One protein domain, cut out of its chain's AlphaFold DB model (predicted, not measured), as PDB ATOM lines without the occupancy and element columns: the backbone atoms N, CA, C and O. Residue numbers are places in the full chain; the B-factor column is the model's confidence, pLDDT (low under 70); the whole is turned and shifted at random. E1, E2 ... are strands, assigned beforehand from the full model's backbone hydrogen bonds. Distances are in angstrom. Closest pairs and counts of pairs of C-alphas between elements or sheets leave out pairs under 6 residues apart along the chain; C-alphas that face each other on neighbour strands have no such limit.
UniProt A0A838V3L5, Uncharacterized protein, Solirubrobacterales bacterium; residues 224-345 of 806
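This is residues 224 to 345 of the 806 residues of an uncharacterized protein of Solirubrobacterales bacterium (UniProt A0A838V3L5). With little regular structure, this is a small sandwich: the sheet E1-E2-E3-E4 stands face to face with the sheet E5-E6-E7-E8, each a meander of strands antiparallel to the one before, with long loops between strands. The printed part has 122 residues, no named helix and eight strands holding 38 residues, all strand by class. It is compact, with radius of gyration of the C-alphas 13.0 A, spanning 40 by 27 by 26 A.

E1 is residues 225 to 229, from C-alpha 225 at (-52.146, -3.451, -25.072); E2 235 to 240, 16.7 A; E3 254 to 259, 16.2 A; E4 268 to 270. E5 is 284 to 286, E6 317 to 322, 16.1 A, E7 333 to 337, and E8 341 to 344, ending at (-43.445, 4.050, -45.920).

E2 and E3 form a hairpin, N 236 and O 258 at 2.9 A. E6 and E7 form another, N 336 and O 318 at 2.8 A. The closest C-alphas of E3 and E5 are Asn 254 and Ser 284, 5.0 A.

The printed part has no cut. Links E2 to E3, E4 to E5 and E5 to E6 are long. Residues 293 to 297 have pLDDT under 70.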
ATOM      1  N   TYR A 224     -49.492  -4.345 -21.210       87.19
ATOM      2  CA  TYR A 224     -49.639  -4.905 -22.556       87.19
ATOM      3  C   TYR A 224     -50.981  -4.525 -23.184       87.19
ATOM      4  O   TYR A 224     -52.035  -4.923 -22.690       87.19
ATOM      5  N   HIS A 225     -50.946  -3.851 -24.333       88.56
ATOM      6  CA  HIS A 225     -52.146  -3.451 -25.072       88.56
ATOM      7  C   HIS A 225     -52.220  -4.241 -26.382       88.56
ATOM      8  O   HIS A 225     -51.320  -4.168 -27.218       88.56
ATOM      9  N   LEU A 226     -53.256  -5.066 -26.555       91.06
ATOM     10  CA  LEU A 226     -53.417  -5.887 -27.757       91.06
ATOM     11  C   LEU A 226     -53.810  -5.004 -28.949       91.06
ATOM     12  O   LEU A 226     -54.842  -4.346 -28.904       91.06
ATOM     13  N   ALA A 227     -53.045  -5.067 -30.039       91.88
ATOM     14  CA  ALA A 227     -53.374  -4.376 -31.284       91.88
ATOM     15  C   ALA A 227     -54.154  -5.262 -32.274       91.88
ATOM     16  O   ALA A 227     -54.977  -4.743 -33.026       91.88
ATOM     17  N   GLY A 228     -53.939  -6.586 -32.276       92.25
ATOM     18  CA  GLY A 228     -54.676  -7.504 -33.152       92.25
ATOM     19  C   GLY A 228     -54.081  -8.909 -33.302       92.25
ATOM     20  O   GLY A 228     -53.007  -9.221 -32.782       92.25
ATOM     21  N   PHE A 229     -54.793  -9.751 -34.055       94.00
ATOM     22  CA  PHE A 229     -54.448 -11.140 -34.381       94.00
ATOM     23  C   PHE A 229     -54.480 -11.369 -35.896       94.00
ATOM     24  O   PHE A 229     -55.325 -10.798 -36.581       94.00
ATOM     25  N   SER A 230     -53.650 -12.281 -36.409       95.25
ATOM     26  CA  SER A 230     -53.914 -12.908 -37.712       95.25
ATOM     27  C   SER A 230     -55.068 -13.918 -37.603       95.25
ATOM     28  O   SER A 230     -55.273 -14.544 -36.559       95.25
ATOM     29  N   ALA A 231     -55.810 -14.132 -38.692       92.31
ATOM     30  CA  ALA A 231     -56.952 -15.054 -38.723       92.31
ATOM     31  C   ALA A 231     -56.531 -16.530 -38.560       92.31
ATOM     32  O   ALA A 231     -57.295 -17.348 -38.039       92.31
ATOM     33  N   ASP A 232     -55.294 -16.868 -38.946       92.12
ATOM     34  CA  ASP A 232     -54.680 -18.176 -38.681       92.12
ATOM     35  C   ASP A 232     -54.269 -18.388 -37.208       92.12
ATOM     36  O   ASP A 232     -54.013 -19.523 -36.799       92.12
ATOM     37  N   LYS A 233     -54.293 -17.319 -36.392       93.06
ATOM     38  CA  LYS A 233     -54.010 -17.306 -34.942       93.06
ATOM     39  C   LYS A 233     -52.544 -17.594 -34.610       93.06
ATOM     40  O   LYS A 233     -52.212 -17.915 -33.466       93.06
ATOM     41  N   LEU A 234     -51.663 -17.487 -35.608       93.94
ATOM     42  CA  LEU A 234     -50.227 -17.726 -35.485       93.94
ATOM     43  C   LEU A 234     -49.440 -16.433 -35.236       93.94
ATOM     44  O   LEU A 234     -48.307 -16.522 -34.768       93.94
ATOM     45  N   HIS A 235     -50.023 -15.258 -35.480       95.38
ATOM     46  CA  HIS A 235     -49.424 -13.952 -35.210       95.38
ATOM     47  C   HIS A 235     -50.312 -13.120 -34.268       95.38
ATOM     48  O   HIS A 235     -51.539 -13.115 -34.376       95.38
ATOM     49  N   VAL A 236     -49.672 -12.390 -33.355       95.50
ATOM     50  CA  VAL A 236     -50.295 -11.436 -32.427       95.50
ATOM     51  C   VAL A 236     -49.468 -10.157 -32.449       95.50
ATOM     52  O   VAL A 236     -48.255 -10.232 -32.249       95.50
ATOM     53  N   ILE A 237     -50.093  -9.000 -32.656       95.88
ATOM     54  CA  ILE A 237     -49.436  -7.697 -32.477       95.88
ATOM     55  C   ILE A 237     -49.945  -7.001 -31.219       95.88
ATOM     56  O   ILE A 237     -51.130  -7.068 -30.889       95.88
ATOM     57  N   PHE A 238     -49.032  -6.360 -30.498       94.44
ATOM     58  CA  PHE A 238     -49.321  -5.686 -29.235       94.44
ATOM     59  C   PHE A 238     -48.309  -4.567 -28.956       94.44
ATOM     60  O   PHE A 238     -47.195  -4.567 -29.481       94.44
ATOM     61  N   GLU A 239     -48.712  -3.627 -28.115       92.94
ATOM     62  CA  GLU A 239     -47.998  -2.396 -27.781       92.94
ATOM     63  C   GLU A 239     -47.621  -2.389 -26.293       92.94
ATOM     64  O   GLU A 239     -48.353  -2.927 -25.455       92.94
ATOM     65  N   THR A 240     -46.464  -1.805 -25.964       91.12
ATOM     66  CA  THR A 240     -46.041  -1.509 -24.582       91.12
ATOM     67  C   THR A 240     -44.854  -0.531 -24.564       91.12
ATOM     68  O   THR A 240     -44.017  -0.557 -25.472       91.12
ATOM     69  N   GLU A 241     -44.727   0.294 -23.516       90.31
ATOM     70  CA  GLU A 241     -43.493   1.050 -23.220       90.31
ATOM     71  C   GLU A 241     -42.320   0.136 -22.804       90.31
ATOM     72  O   GLU A 241     -41.156   0.553 -22.803       90.31
ATOM     73  N   ALA A 242     -42.601  -1.103 -22.378       88.00
ATOM     74  CA  ALA A 242     -41.593  -2.005 -21.840       88.00
ATOM     75  C   ALA A 242     -40.590  -2.431 -22.934       88.00
ATOM     76  O   ALA A 242     -40.993  -3.056 -23.914       88.00
ATOM     77  N   PRO A 243     -39.270  -2.192 -22.778       89.00
ATOM     78  CA  PRO A 243     -38.277  -2.563 -23.785       89.00
ATOM     79  C   PRO A 243     -37.980  -4.071 -23.729       89.00
ATOM     80  O   PRO A 243     -36.995  -4.516 -23.139       89.00
ATOM     81  N   LEU A 244     -38.853  -4.876 -24.344       90.38
ATOM     82  CA  LEU A 244     -38.782  -6.346 -24.335       90.38
ATOM     83  C   LEU A 244     -37.596  -6.912 -25.137       90.38
ATOM     84  O   LEU A 244     -37.217  -8.070 -24.957       90.38
ATOM     85  N   LEU A 245     -37.033  -6.107 -26.040       92.62
ATOM     86  CA  LEU A 245     -35.912  -6.444 -26.917       92.62
ATOM     87  C   LEU A 245     -34.831  -5.350 -26.822       92.62
ATOM     88  O   LEU A 245     -35.187  -4.190 -26.621       92.62
ATOM     89  N   PRO A 246     -33.529  -5.673 -26.984       93.25
ATOM     90  CA  PRO A 246     -32.438  -4.708 -26.786       93.25
ATOM     91  C   PRO A 246     -32.490  -3.473 -27.690       93.25
ATOM     92  O   PRO A 246     -31.982  -2.423 -27.305       93.25
ATOM     93  N   ASP A 247     -33.094  -3.612 -28.871       93.00
ATOM     94  CA  ASP A 247     -33.184  -2.567 -29.895       93.00
ATOM     95  C   ASP A 247     -34.480  -1.732 -29.792       93.00
ATOM     96  O   ASP A 247     -34.723  -0.859 -30.624       93.00
ATOM     97  N   ALA A 248     -35.329  -1.989 -28.788       93.69
ATOM     98  CA  ALA A 248     -36.550  -1.224 -28.537       93.69
ATOM     99  C   ALA A 248     -36.243   0.217 -28.087       93.69
ATOM    100  O   ALA A 248     -35.274   0.466 -27.362       93.69
ATOM    101  N   ALA A 249     -37.080   1.175 -28.487       92.31
ATOM    102  CA  ALA A 249     -36.919   2.576 -28.118       92.31
ATOM    103  C   ALA A 249     -37.316   2.784 -26.637       92.31
ATOM    104  O   ALA A 249     -38.431   2.435 -26.256       92.31
ATOM    105  N   PRO A 250     -36.434   3.313 -25.765       91.25
ATOM    106  CA  PRO A 250     -36.685   3.339 -24.324       91.25
ATOM    107  C   PRO A 250     -37.559   4.526 -23.891       91.25
ATOM    108  O   PRO A 250     -37.189   5.678 -24.117       91.25
ATOM    109  N   GLY A 251     -38.649   4.248 -23.167       89.00
ATOM    110  CA  GLY A 251     -39.534   5.282 -22.603       89.00
ATOM    111  C   GLY A 251     -40.479   5.917 -23.626       89.00
ATOM    112  O   GLY A 251     -40.764   7.110 -23.528       89.00
ATOM    113  N   VAL A 252     -40.883   5.125 -24.620       91.44
ATOM    114  CA  VAL A 252     -41.903   5.395 -25.644       91.44
ATOM    115  C   VAL A 252     -42.564   4.065 -26.014       91.44
ATOM    116  O   VAL A 252     -41.986   3.001 -25.774       91.44
ATOM    117  N   ASP A 253     -43.733   4.108 -26.642       91.44
ATOM    118  CA  ASP A 253     -44.461   2.909 -27.063       91.44
ATOM    119  C   ASP A 253     -43.709   2.134 -28.152       91.44
ATOM    120  O   ASP A 253     -43.157   2.714 -29.091       91.44
ATOM    121  N   ASN A 254     -43.685   0.806 -28.058       94.19
ATOM    122  CA  ASN A 254     -43.108  -0.065 -29.079       94.19
ATOM    123  C   ASN A 254     -44.149  -1.095 -29.540       94.19
ATOM    124  O   ASN A 254     -44.700  -1.828 -28.718       94.19
ATOM    125  N   LEU A 255     -44.364  -1.197 -30.857       96.50
ATOM    126  CA  LEU A 255     -45.204  -2.233 -31.455       96.50
ATOM    127  C   LEU A 255     -44.390  -3.514 -31.697       96.50
ATOM    128  O   LEU A 255     -43.414  -3.523 -32.460       96.50
ATOM    129  N   TYR A 256     -44.837  -4.611 -31.095       96.56
ATOM    130  CA  TYR A 256     -44.235  -5.939 -31.179       96.56
ATOM    131  C   TYR A 256     -45.105  -6.919 -31.977       96.56
ATOM    132  O   TYR A 256     -46.328  -6.820 -31.988       96.56
ATOM    133  N   GLU A 257     -44.460  -7.913 -32.588       97.00
ATOM    134  CA  GLU A 257     -45.069  -9.122 -33.153       97.00
ATOM    135  C   GLU A 257     -44.655 -10.327 -32.292       97.00
ATOM    136  O   GLU A 257     -43.461 -10.579 -32.109       97.00
ATOM    137  N   TRP A 258     -45.623 -11.111 -31.813       95.88
ATOM    138  CA  TRP A 258     -45.401 -12.483 -31.356       95.88
ATOM    139  C   TRP A 258     -45.876 -13.478 -32.416       95.88
ATOM    140  O   TRP A 258     -46.988 -13.362 -32.929       95.88
ATOM    141  N   ASN A 259     -45.051 -14.480 -32.716       95.44
ATOM    142  CA  ASN A 259     -45.272 -15.425 -33.803       95.44
ATOM    143  C   ASN A 259     -45.112 -16.885 -33.338       95.44
ATOM    144  O   ASN A 259     -44.023 -17.316 -32.951       95.44
ATOM    145  N   ALA A 260     -46.186 -17.669 -33.413       93.31
ATOM    146  CA  ALA A 260     -46.245 -19.063 -32.982       93.31
ATOM    147  C   ALA A 260     -45.343 -20.001 -33.805       93.31
ATOM    148  O   ALA A 260     -44.817 -20.977 -33.255       93.31
ATOM    149  N   ASN A 261     -45.159 -19.714 -35.098       93.50
ATOM    150  CA  ASN A 261     -44.413 -20.557 -36.037       93.50
ATOM    151  C   ASN A 261     -42.897 -20.500 -35.811       93.50
ATOM    152  O   ASN A 261     -42.190 -21.466 -36.107       93.50
ATOM    153  N   LYS A 262     -42.387 -19.385 -35.275       93.19
ATOM    154  CA  LYS A 262     -40.958 -19.204 -34.986       93.19
ATOM    155  C   LYS A 262     -40.518 -20.064 -33.773       93.19
ATOM    156  O   LYS A 262     -41.328 -20.339 -32.874       93.19
ATOM    157  N   PRO A 263     -39.237 -20.488 -33.701       92.31
ATOM    158  CA  PRO A 263     -38.655 -21.103 -32.504       92.31
ATOM    159  C   PRO A 263     -38.842 -20.228 -31.259       92.31
ATOM    160  O   PRO A 263     -38.889 -19.009 -31.365       92.31
ATOM    161  N   ALA A 264     -38.899 -20.825 -30.063       88.06
ATOM    162  CA  ALA A 264     -39.219 -20.109 -28.816       88.06
ATOM    163  C   ALA A 264     -38.328 -18.877 -28.524       88.06
ATOM    164  O   ALA A 264     -38.795 -17.928 -27.903       88.06
ATOM    165  N   SER A 265     -37.074 -18.882 -28.987       89.00
ATOM    166  CA  SER A 265     -36.106 -17.777 -28.890       89.00
ATOM    167  C   SER A 265     -36.316 -16.635 -29.892       89.00
ATOM    168  O   SER A 265     -35.692 -15.592 -29.752       89.00
ATOM    169  N   GLU A 266     -37.152 -16.844 -30.907       91.81
ATOM    170  CA  GLU A 266     -37.332 -15.972 -32.078       91.81
ATOM    171  C   GLU A 266     -38.795 -15.529 -32.255       91.81
ATOM    172  O   GLU A 266     -39.107 -14.797 -33.189       91.81
ATOM    173  N   ARG A 267     -39.711 -15.968 -31.376       93.38
ATOM    174  CA  ARG A 267     -41.148 -15.653 -31.478       93.38
ATOM    175  C   ARG A 267     -41.461 -14.173 -31.381       93.38
ATOM    176  O   ARG A 267     -42.401 -13.740 -32.033       93.38
ATOM    177  N   LEU A 268     -40.713 -13.443 -30.560       94.81
ATOM    178  CA  LEU A 268     -40.914 -12.023 -30.316       94.81
ATOM    179  C   LEU A 268     -39.976 -11.196 -31.203       94.81
ATOM    180  O   LEU A 268     -38.757 -11.344 -31.121       94.81
ATOM    181  N   SER A 269     -40.547 -10.297 -31.998       95.44
ATOM    182  CA  SER A 269     -39.832  -9.322 -32.828       95.44
ATOM    183  C   SER A 269     -40.455  -7.928 -32.696       95.44
ATOM    184  O   SER A 269     -41.637  -7.803 -32.387       95.44
ATOM    185  N   LEU A 270     -39.679  -6.868 -32.940       96.75
ATOM    186  CA  LEU A 270     -40.244  -5.535 -33.179       96.75
ATOM    187  C   LEU A 270     -40.970  -5.542 -34.532       96.75
ATOM    188  O   LEU A 270     -40.399  -5.973 -35.537       96.75
ATOM    189  N   ALA A 271     -42.207  -5.048 -34.560       97.44
ATOM    190  CA  ALA A 271     -42.940  -4.778 -35.796       97.44
ATOM    191  C   ALA A 271     -42.694  -3.335 -36.269       97.44
ATOM    192  O   ALA A 271     -42.473  -3.104 -37.460       97.44
ATOM    193  N   GLY A 272     -42.656  -2.385 -35.326       96.69
ATOM    194  CA  GLY A 272     -42.327  -0.978 -35.559       96.69
ATOM    195  C   GLY A 272     -40.839  -0.749 -35.835       96.69
ATOM    196  O   GLY A 272     -40.105  -0.273 -34.976       96.69
ATOM    197  N   VAL A 273     -40.385  -1.103 -37.040       97.50
ATOM    198  CA  VAL A 273     -38.991  -0.960 -37.497       97.50
ATOM    199  C   VAL A 273     -38.976  -0.225 -38.831       97.50
ATOM    200  O   VAL A 273     -39.694  -0.612 -39.751       97.50
ATOM    201  N   LEU A 274     -38.165   0.823 -38.957       97.25
ATOM    202  CA  LEU A 274     -38.077   1.685 -40.139       97.25
ATOM    203  C   LEU A 274     -37.393   0.994 -41.342       97.25
ATOM    204  O   LEU A 274     -36.723  -0.027 -41.174       97.25
ATOM    205  N   PRO A 275     -37.523   1.542 -42.572       97.06
ATOM    206  CA  PRO A 275     -36.916   0.968 -43.782       97.06
ATOM    207  C   PRO A 275     -35.383   0.835 -43.766       97.06
ATOM    208  O   PRO A 275     -34.835   0.058 -44.544       97.06
ATOM    209  N   ASP A 276     -34.680   1.566 -42.895       96.00
ATOM    210  CA  ASP A 276     -33.228   1.451 -42.689       96.00
ATOM    211  C   ASP A 276     -32.835   0.410 -41.617       96.00
ATOM    212  O   ASP A 276     -31.648   0.184 -41.377       96.00
ATOM    213  N   GLY A 277     -33.822  -0.240 -40.991       95.19
ATOM    214  CA  GLY A 277     -33.642  -1.201 -39.906       95.19
ATOM    215  C   GLY A 277     -33.579  -0.586 -38.504       95.19
ATOM    216  O   GLY A 277     -33.377  -1.331 -37.548       95.19
ATOM    217  N   SER A 278     -33.741   0.734 -38.354       95.12
ATOM    218  CA  SER A 278     -33.754   1.401 -37.046       95.12
ATOM    219  C   SER A 278     -35.140   1.404 -36.384       95.12
ATOM    220  O   SER A 278     -36.174   1.343 -37.050       95.12
ATOM    221  N   THR A 279     -35.174   1.491 -35.055       94.62
ATOM    222  CA  THR A 279     -36.418   1.655 -34.286       94.62
ATOM    223  C   THR A 279     -36.791   3.144 -34.217       94.62
ATOM    224  O   THR A 279     -35.912   3.966 -33.938       94.62
ATOM    225  N   PRO A 280     -38.061   3.536 -34.446       94.44
ATOM    226  CA  PRO A 280     -38.482   4.935 -34.378       94.44
ATOM    227  C   PRO A 280     -38.200   5.574 -33.011       94.44
ATOM    228  O   PRO A 280     -38.639   5.084 -31.974       94.44
ATOM    229  N   THR A 281     -37.525   6.728 -32.992       92.25
ATOM    230  CA  THR A 281     -37.157   7.415 -31.736       92.25
ATOM    231  C   THR A 281     -38.345   7.993 -30.966       92.25
ATOM    232  O   THR A 281     -38.204   8.300 -29.787       92.25
ATOM    233  N   GLY A 282     -39.486   8.185 -31.634       91.56
ATOM    234  CA  GLY A 282     -40.750   8.614 -31.028       91.56
ATOM    235  C   GLY A 282     -41.689   7.461 -30.664       91.56
ATOM    236  O   GLY A 282     -42.825   7.732 -30.301       91.56
ATOM    237  N   GLY A 283     -41.246   6.207 -30.794       94.31
ATOM    238  CA  GLY A 283     -42.092   5.031 -30.598       94.31
ATOM    239  C   GLY A 283     -42.929   4.653 -31.825       94.31
ATOM    240  O   GLY A 283     -42.811   5.242 -32.905       94.31
ATOM    241  N   SER A 284     -43.756   3.623 -31.674       95.69
ATOM    242  CA  SER A 284     -44.610   3.068 -32.729       95.69
ATOM    243  C   SER A 284     -45.808   2.322 -32.153       95.69
ATOM    244  O   SER A 284     -45.673   1.608 -31.162       95.69
ATOM    245  N   PHE A 285     -46.946   2.447 -32.827       95.00
ATOM    246  CA  PHE A 285     -48.225   1.827 -32.479       95.00
ATOM    247  C   PHE A 285     -48.954   1.373 -33.752       95.00
ATOM    248  O   PHE A 285     -48.585   1.751 -34.869       95.00
ATOM    249  N   ALA A 286     -49.973   0.534 -33.613       94.50
ATOM    250  CA  ALA A 286     -50.787   0.062 -34.723       94.50
ATOM    251  C   ALA A 286     -51.861   1.094 -35.105       94.50
ATOM    252  O   ALA A 286     -52.464   1.737 -34.253       94.50
ATOM    253  N   GLY A 287     -52.153   1.231 -36.399       89.31
ATOM    254  CA  GLY A 287     -53.300   2.023 -36.854       89.31
ATOM    255  C   GLY A 287     -53.192   3.529 -36.572       89.31
ATOM    256  O   GLY A 287     -52.205   4.167 -36.938       89.31
ATOM    257  N   ALA A 288     -54.254   4.125 -36.024       88.56
ATOM    258  CA  ALA A 288     -54.430   5.578 -35.950       88.56
ATOM    259  C   ALA A 288     -53.802   6.237 -34.706       88.56
ATOM    260  O   ALA A 288     -53.632   5.609 -33.668       88.56
ATOM    261  N   TYR A 289     -53.540   7.543 -34.807       87.50
ATOM    262  CA  TYR A 289     -53.451   8.462 -33.663       87.50
ATOM    263  C   TYR A 289     -54.749   9.277 -33.565       87.50
ATOM    264  O   TYR A 289     -55.518   9.338 -34.532       87.50
ATOM    265  N   ASN A 290     -55.004   9.949 -32.437       82.56
ATOM    266  CA  ASN A 290     -56.246  10.707 -32.258       82.56
ATOM    267  C   ASN A 290     -56.219  12.093 -32.934       82.56
ATOM    268  O   ASN A 290     -56.220  13.148 -32.295       82.56
ATOM    269  N   TRP A 291     -56.259  12.086 -34.267       80.69
ATOM    270  CA  TRP A 291     -56.382  13.284 -35.101       80.69
ATOM    271  C   TRP A 291     -57.668  14.089 -34.846       80.69
ATOM    272  O   TRP A 291     -57.747  15.240 -35.265       80.69
ATOM    273  N   SER A 292     -58.662  13.522 -34.150       72.56
ATOM    274  CA  SER A 292     -59.970  14.153 -33.926       72.56
ATOM    275  C   SER A 292     -60.056  15.078 -32.706       72.56
ATOM    276  O   SER A 292     -61.074  15.750 -32.552       72.56
ATOM    277  N   ILE A 293     -59.001  15.143 -31.878       67.00
ATOM    278  CA  ILE A 293     -58.852  16.112 -30.767       67.00
ATOM    279  C   ILE A 293     -57.417  16.671 -30.600       67.00
ATOM    280  O   ILE A 293     -57.161  17.428 -29.670       67.00
ATOM    281  N   SER A 294     -56.494  16.386 -31.532       62.78
ATOM    282  CA  SER A 294     -55.124  16.950 -31.562       62.78
ATOM    283  C   SER A 294     -54.224  16.584 -30.361       62.78
ATOM    284  O   SER A 294     -53.395  17.390 -29.928       62.78
ATOM    285  N   GLU A 295     -54.352  15.357 -29.860       61.81
ATOM    286  CA  GLU A 295     -53.523  14.794 -28.780       61.81
ATOM    287  C   GLU A 295     -52.038  14.584 -29.191       61.81
ATOM    288  O   GLU A 295     -51.703  14.671 -30.386       61.81
ATOM    289  N   PRO A 296     -51.110  14.360 -28.228       56.22
ATOM    290  CA  PRO A 296     -49.685  14.167 -28.511       56.22
ATOM    291  C   PRO A 296     -49.391  12.896 -29.331       56.22
ATOM    292  O   PRO A 296     -50.276  12.175 -29.776       56.22
ATOM    293  N   GLY A 297     -48.108  12.653 -29.603       67.62
ATOM    294  CA  GLY A 297     -47.621  11.641 -30.548       67.62
ATOM    295  C   GLY A 297     -47.715  10.176 -30.111       67.62
ATOM    296  O   GLY A 297     -46.748   9.456 -30.340       67.62
ATOM    297  N   ALA A 298     -48.828   9.765 -29.509       83.69
ATOM    298  CA  ALA A 298     -49.189   8.380 -29.197       83.69
ATOM    299  C   ALA A 298     -50.424   7.952 -30.021       83.69
ATOM    300  O   ALA A 298     -50.976   8.744 -30.795       83.69
ATOM    301  N   GLY A 299     -50.854   6.697 -29.894       88.31
ATOM    302  CA  GLY A 299     -51.995   6.167 -30.637       88.31
ATOM    303  C   GLY A 299     -52.242   4.681 -30.385       88.31
ATOM    304  O   GLY A 299     -51.849   4.148 -29.351       88.31
ATOM    305  N   GLY A 300     -52.899   4.030 -31.343       88.56
ATOM    306  CA  GLY A 300     -53.144   2.588 -31.342       88.56
ATOM    307  C   GLY A 300     -53.954   2.068 -30.158       88.56
ATOM    308  O   GLY A 300     -54.880   2.725 -29.678       88.56
ATOM    309  N   ALA A 301     -53.626   0.854 -29.726       85.75
ATOM    310  CA  ALA A 301     -54.329   0.149 -28.660       85.75
ATOM    311  C   ALA A 301     -54.098   0.774 -27.273       85.75
ATOM    312  O   ALA A 301     -54.983   0.688 -26.420       85.75
ATOM    313  N   ILE A 302     -52.950   1.425 -27.050       83.38
ATOM    314  CA  ILE A 302     -52.661   2.174 -25.814       83.38
ATOM    315  C   ILE A 302     -53.639   3.346 -25.633       83.38
ATOM    316  O   ILE A 302     -54.210   3.510 -24.560       83.38
ATOM    317  N   GLU A 303     -53.915   4.103 -26.695       80.94
ATOM    318  CA  GLU A 303     -54.868   5.229 -26.681       80.94
ATOM    319  C   GLU A 303     -56.335   4.797 -26.927       80.94
ATOM    320  O   GLU A 303     -57.195   5.622 -27.252       80.94
ATOM    321  N   HIS A 304     -56.643   3.498 -26.790       78.25
ATOM    322  CA  HIS A 304     -57.970   2.906 -27.018       78.25
ATOM    323  C   HIS A 304     -58.571   3.238 -28.406       78.25
ATOM    324  O   HIS A 304     -59.781   3.449 -28.552       78.25
ATOM    325  N   LEU A 305     -57.720   3.317 -29.435       82.12
ATOM    326  CA  LEU A 305     -58.098   3.650 -30.810       82.12
ATOM    327  C   LEU A 305     -58.362   2.400 -31.655       82.12
ATOM    328  O   LEU A 305     -57.967   1.285 -31.323       82.12
ATOM    329  N   TYR A 306     -59.036   2.595 -32.786       80.56
ATOM    330  CA  TYR A 306     -59.366   1.505 -33.701       80.56
ATOM    331  C   TYR A 306     -58.136   0.982 -34.471       80.56
ATOM    332  O   TYR A 306     -57.526   1.698 -35.268       80.56
ATOM    333  N   THR A 307     -57.812  -0.299 -34.259       86.88
ATOM    334  CA  THR A 307     -56.662  -1.015 -34.846       86.88
ATOM    335  C   THR A 307     -57.057  -2.132 -35.828       86.88
ATOM    336  O   THR A 307     -56.213  -2.962 -36.178       86.88
ATOM    337  N   GLN A 308     -58.311  -2.210 -36.298       84.81
ATOM    338  CA  GLN A 308     -58.734  -3.332 -37.152       84.81
ATOM    339  C   GLN A 308     -57.927  -3.402 -38.464       84.81
ATOM    340  O   GLN A 308     -57.578  -2.381 -39.059       84.81
ATOM    341  N   ASN A 309     -57.624  -4.627 -38.905       92.44
ATOM    342  CA  ASN A 309     -56.794  -4.952 -40.078       92.44
ATOM    343  C   ASN A 309     -55.365  -4.362 -40.069       92.44
ATOM    344  O   ASN A 309     -54.682  -4.379 -41.092       92.44
ATOM    345  N   THR A 310     -54.865  -3.874 -38.927       95.00
ATOM    346  CA  THR A 310     -53.456  -3.444 -38.793       95.00
ATOM    347  C   THR A 310     -52.464  -4.609 -38.817       95.00
ATOM    348  O   THR A 310     -51.269  -4.389 -38.987       95.00
ATOM    349  N   ILE A 311     -52.945  -5.849 -38.734       96.81
ATOM    350  CA  ILE A 311     -52.249  -7.055 -39.184       96.81
ATOM    351  C   ILE A 311     -53.117  -7.757 -40.235       96.81
ATOM    352  O   ILE A 311     -54.341  -7.798 -40.096       96.81
ATOM    353  N   SER A 312     -52.502  -8.298 -41.287       97.25
ATOM    354  CA  SER A 312     -53.217  -9.084 -42.296       97.25
ATOM    355  C   SER A 312     -53.628 -10.467 -41.769       97.25
ATOM    356  O   SER A 312     -53.006 -11.036 -40.871       97.25
ATOM    357  N   ALA A 313     -54.670 -11.050 -42.358       95.94
ATOM    358  CA  ALA A 313     -55.252 -12.334 -41.967       95.94
ATOM    359  C   ALA A 313     -54.257 -13.512 -42.020       95.94
ATOM    360  O   ALA A 313     -54.411 -14.478 -41.274       95.94
ATOM    361  N   ASP A 314     -53.229 -13.411 -42.867       96.12
ATOM    362  CA  ASP A 314     -52.108 -14.348 -43.021       96.12
ATOM    363  C   ASP A 314     -50.863 -13.986 -42.181       96.12
ATOM    364  O   ASP A 314     -49.826 -14.635 -42.302       96.12
ATOM    365  N   GLY A 315     -50.925 -12.914 -41.382       96.38
ATOM    366  CA  GLY A 315     -49.809 -12.395 -40.587       96.38
ATOM    367  C   GLY A 315     -48.636 -11.820 -41.395       96.38
ATOM    368  O   GLY A 315     -47.632 -11.409 -40.810       96.38
ATOM    369  N   ALA A 316     -48.729 -11.777 -42.729       96.88
ATOM    370  CA  ALA A 316     -47.619 -11.408 -43.603       96.88
ATOM    371  C   ALA A 316     -47.353  -9.895 -43.672       96.88
ATOM    372  O   ALA A 316     -46.286  -9.497 -44.143       96.88
ATOM    373  N   LYS A 317     -48.284  -9.043 -43.223       98.00
ATOM    374  CA  LYS A 317     -48.123  -7.582 -43.186       98.00
ATOM    375  C   LYS A 317     -48.631  -7.003 -41.871       98.00
ATOM    376  O   LYS A 317     -49.693  -7.394 -41.395       98.00
ATOM    377  N   VAL A 318     -47.898  -6.032 -41.329       98.38
ATOM    378  CA  VAL A 318     -48.321  -5.199 -40.192       98.38
ATOM    379  C   VAL A 318     -48.253  -3.727 -40.589       98.38
ATOM    380  O   VAL A 318     -47.207  -3.259 -41.039       98.38
ATOM    381  N   VAL A 319     -49.351  -2.996 -40.424       98.19
ATOM    382  CA  VAL A 319     -49.447  -1.550 -40.647       98.19
ATOM    383  C   VAL A 319     -49.234  -0.832 -39.318       98.19
ATOM    384  O   VAL A 319     -50.005  -1.020 -38.377       98.19
ATOM    385  N   PHE A 320     -48.204   0.008 -39.242       97.75
ATOM    386  CA  PHE A 320     -47.876   0.762 -38.034       97.75
ATOM    387  C   PHE A 320     -47.683   2.249 -38.325       97.75
ATOM    388  O   PHE A 320     -47.257   2.638 -39.413       97.75
ATOM    389  N   THR A 321     -47.963   3.066 -37.318       96.88
ATOM    390  CA  THR A 321     -47.725   4.508 -37.327       96.88
ATOM    391  C   THR A 321     -46.603   4.834 -36.346       96.88
ATOM    392  O   THR A 321     -46.492   4.235 -35.274       96.88
ATOM    393  N   THR A 322     -45.727   5.766 -36.715       96.06
ATOM    394  CA  THR A 322     -44.664   6.260 -35.833       96.06
ATOM    395  C   THR A 322     -45.171   7.322 -34.866       96.06
ATOM    396  O   THR A 322     -45.880   8.249 -35.256       96.06
ATOM    397  N   GLY A 323     -44.756   7.223 -33.608       92.25
ATOM    398  CA  GLY A 323     -45.049   8.224 -32.590       92.25
ATOM    399  C   GLY A 323     -44.152   9.463 -32.659       92.25
ATOM    400  O   GLY A 323     -43.354   9.658 -33.584       92.25
ATOM    401  N   GLY A 324     -44.286  10.312 -31.642       85.94
ATOM    402  CA  GLY A 324     -43.627  11.614 -31.539       85.94
ATOM    403  C   GLY A 324     -44.487  12.783 -32.037       85.94
ATOM    404  O   GLY A 324     -45.402  12.625 -32.844       85.94
ATOM    405  N   THR A 325     -44.219  13.979 -31.508       79.75
ATOM    406  CA  THR A 325     -45.042  15.185 -31.733       79.75
ATOM    407  C   THR A 325     -44.565  16.073 -32.880       79.75
ATOM    408  O   THR A 325     -45.347  16.855 -33.397       79.75
ATOM    409  N   GLU A 326     -43.289  16.005 -33.265       74.81
ATOM    410  CA  GLU A 326     -42.700  16.888 -34.280       74.81
ATOM    411  C   GLU A 326     -41.639  16.160 -35.116       74.81
ATOM    412  O   GLU A 326     -40.970  15.238 -34.645       74.81
ATOM    413  N   GLY A 327     -41.431  16.634 -36.348       80.19
ATOM    414  CA  GLY A 327     -40.378  16.169 -37.253       80.19
ATOM    415  C   GLY A 327     -40.888  15.335 -38.438       80.19
ATOM    416  O   GLY A 327     -42.038  14.907 -38.457       80.19
ATOM    417  N   PRO A 328     -40.036  15.086 -39.452       80.88
ATOM    418  CA  PRO A 328     -40.439  14.449 -40.713       80.88
ATOM    419  C   PRO A 328     -40.773  12.952 -40.589       80.88
ATOM    420  O   PRO A 328     -41.241  12.355 -41.552       80.88
ATOM    421  N   THR A 329     -40.512  12.345 -39.431       84.44
ATOM    422  CA  THR A 329     -40.817  10.942 -39.115       84.44
ATOM    423  C   THR A 329     -41.925  10.797 -38.072       84.44
ATOM    424  O   THR A 329     -42.219   9.673 -37.679       84.44
ATOM    425  N   ALA A 330     -42.524  11.891 -37.593       89.81
ATOM    426  CA  ALA A 330     -43.640  11.845 -36.651       89.81
ATOM    427  C   ALA A 330     -44.955  11.546 -37.386       89.81
ATOM    428  O   ALA A 330     -45.218  12.122 -38.450       89.81
ATOM    429  N   LYS A 331     -45.782  10.665 -36.807       93.12
ATOM    430  CA  LYS A 331     -47.126  10.317 -37.295       93.12
ATOM    431  C   LYS A 331     -47.125   9.920 -38.780       93.12
ATOM    432  O   LYS A 331     -47.932  10.412 -39.565       93.12
ATOM    433  N   GLN A 332     -46.159   9.085 -39.174       96.38
ATOM    434  CA  GLN A 332     -46.011   8.541 -40.529       96.38
ATOM    435  C   GLN A 332     -46.402   7.063 -40.548       96.38
ATOM    436  O   GLN A 332     -46.155   6.352 -39.576       96.38
ATOM    437  N   ILE A 333     -46.991   6.604 -41.653       97.88
ATOM    438  CA  ILE A 333     -47.559   5.256 -41.775       97.88
ATOM    439  C   ILE A 333     -46.616   4.368 -42.583       97.88
ATOM    440  O   ILE A 333     -46.154   4.743 -43.666       97.88
ATOM    441  N   TYR A 334     -46.372   3.166 -42.073       98.38
ATOM    442  CA  TYR A 334     -45.477   2.167 -42.639       98.38
ATOM    443  C   TYR A 334     -46.159   0.800 -42.725       98.38
ATOM    444  O   TYR A 334     -47.019   0.468 -41.911       98.38
ATOM    445  N   VAL A 335     -45.725  -0.016 -43.685       98.56
ATOM    446  CA  VAL A 335     -46.083  -1.437 -43.781       98.56
ATOM    447  C   VAL A 335     -44.826  -2.269 -43.565       98.56
ATOM    448  O   VAL A 335     -43.847  -2.124 -44.299       98.56
ATOM    449  N   ARG A 336     -44.856  -3.135 -42.551       98.12
ATOM    450  CA  ARG A 336     -43.842  -4.143 -42.233       98.12
ATOM    451  C   ARG A 336     -44.236  -5.460 -42.898       98.12
ATOM    452  O   ARG A 336     -45.222  -6.073 -42.501       98.12
ATOM    453  N   GLU A 337     -43.470  -5.913 -43.883       97.12
ATOM    454  CA  GLU A 337     -43.745  -7.134 -44.645       97.12
ATOM    455  C   GLU A 337     -42.873  -8.311 -44.188       97.12
ATOM    456  O   GLU A 337     -41.648  -8.202 -44.056       97.12
ATOM    457  N   ASN A 338     -43.518  -9.461 -43.976       94.75
ATOM    458  CA  ASN A 338     -42.937 -10.755 -43.598       94.75
ATOM    459  C   ASN A 338     -41.984 -10.685 -42.383       94.75
ATOM    460  O   ASN A 338     -41.061 -11.489 -42.254       94.75
ATOM    461  N   GLY A 339     -42.164  -9.683 -41.515       92.25
ATOM    462  CA  GLY A 339     -41.279  -9.387 -40.386       92.25
ATOM    463  C   GLY A 339     -39.872  -8.896 -40.762       92.25
ATOM    464  O   GLY A 339     -39.052  -8.714 -39.860       92.25
ATOM    465  N   VAL A 340     -39.564  -8.661 -42.049       93.50
ATOM    466  CA  VAL A 340     -38.191  -8.419 -42.546       93.50
ATOM    467  C   VAL A 340     -37.995  -7.122 -43.335       93.50
ATOM    468  O   VAL A 340     -36.918  -6.538 -43.241       93.50
ATOM    469  N   ALA A 341     -38.998  -6.651 -44.077       96.62
ATOM    470  CA  ALA A 341     -38.920  -5.431 -44.886       96.62
ATOM    471  C   ALA A 341     -39.907  -4.374 -44.371       96.62
ATOM    472  O   ALA A 341     -40.945  -4.733 -43.824       96.62
ATOM    473  N   THR A 342     -39.608  -3.087 -44.561       98.06
ATOM    474  CA  THR A 342     -40.543  -1.993 -44.251       98.06
ATOM    475  C   THR A 342     -40.589  -0.993 -45.399       98.06
ATOM    476  O   THR A 342     -39.539  -0.593 -45.901       98.06
ATOM    477  N   VAL A 343     -41.788  -0.535 -45.765       97.25
ATOM    478  CA  VAL A 343     -42.015   0.559 -46.725       97.25
ATOM    479  C   VAL A 343     -42.867   1.653 -46.069       97.25
ATOM    480  O   VAL A 343     -43.717   1.349 -45.235       97.25
ATOM    481  N   GLN A 344     -42.635   2.925 -46.407       97.69
ATOM    482  CA  GLN A 344     -43.445   4.050 -45.920       97.69
ATOM    483  C   GLN A 344     -44.666   4.257 -46.827       97.69
ATOM    484  O   GLN A 344     -44.532   4.803 -47.920       97.69
ATOM    485  N   ALA A 345     -45.851   3.861 -46.363       98.06
ATOM    486  CA  ALA A 345     -47.107   4.037 -47.095       98.06
ATOM    487  C   ALA A 345     -47.518   5.515 -47.220       98.06
ATOM    488  O   ALA A 345     -48.083   5.911 -48.234       98.06
TER     489      ALA A 345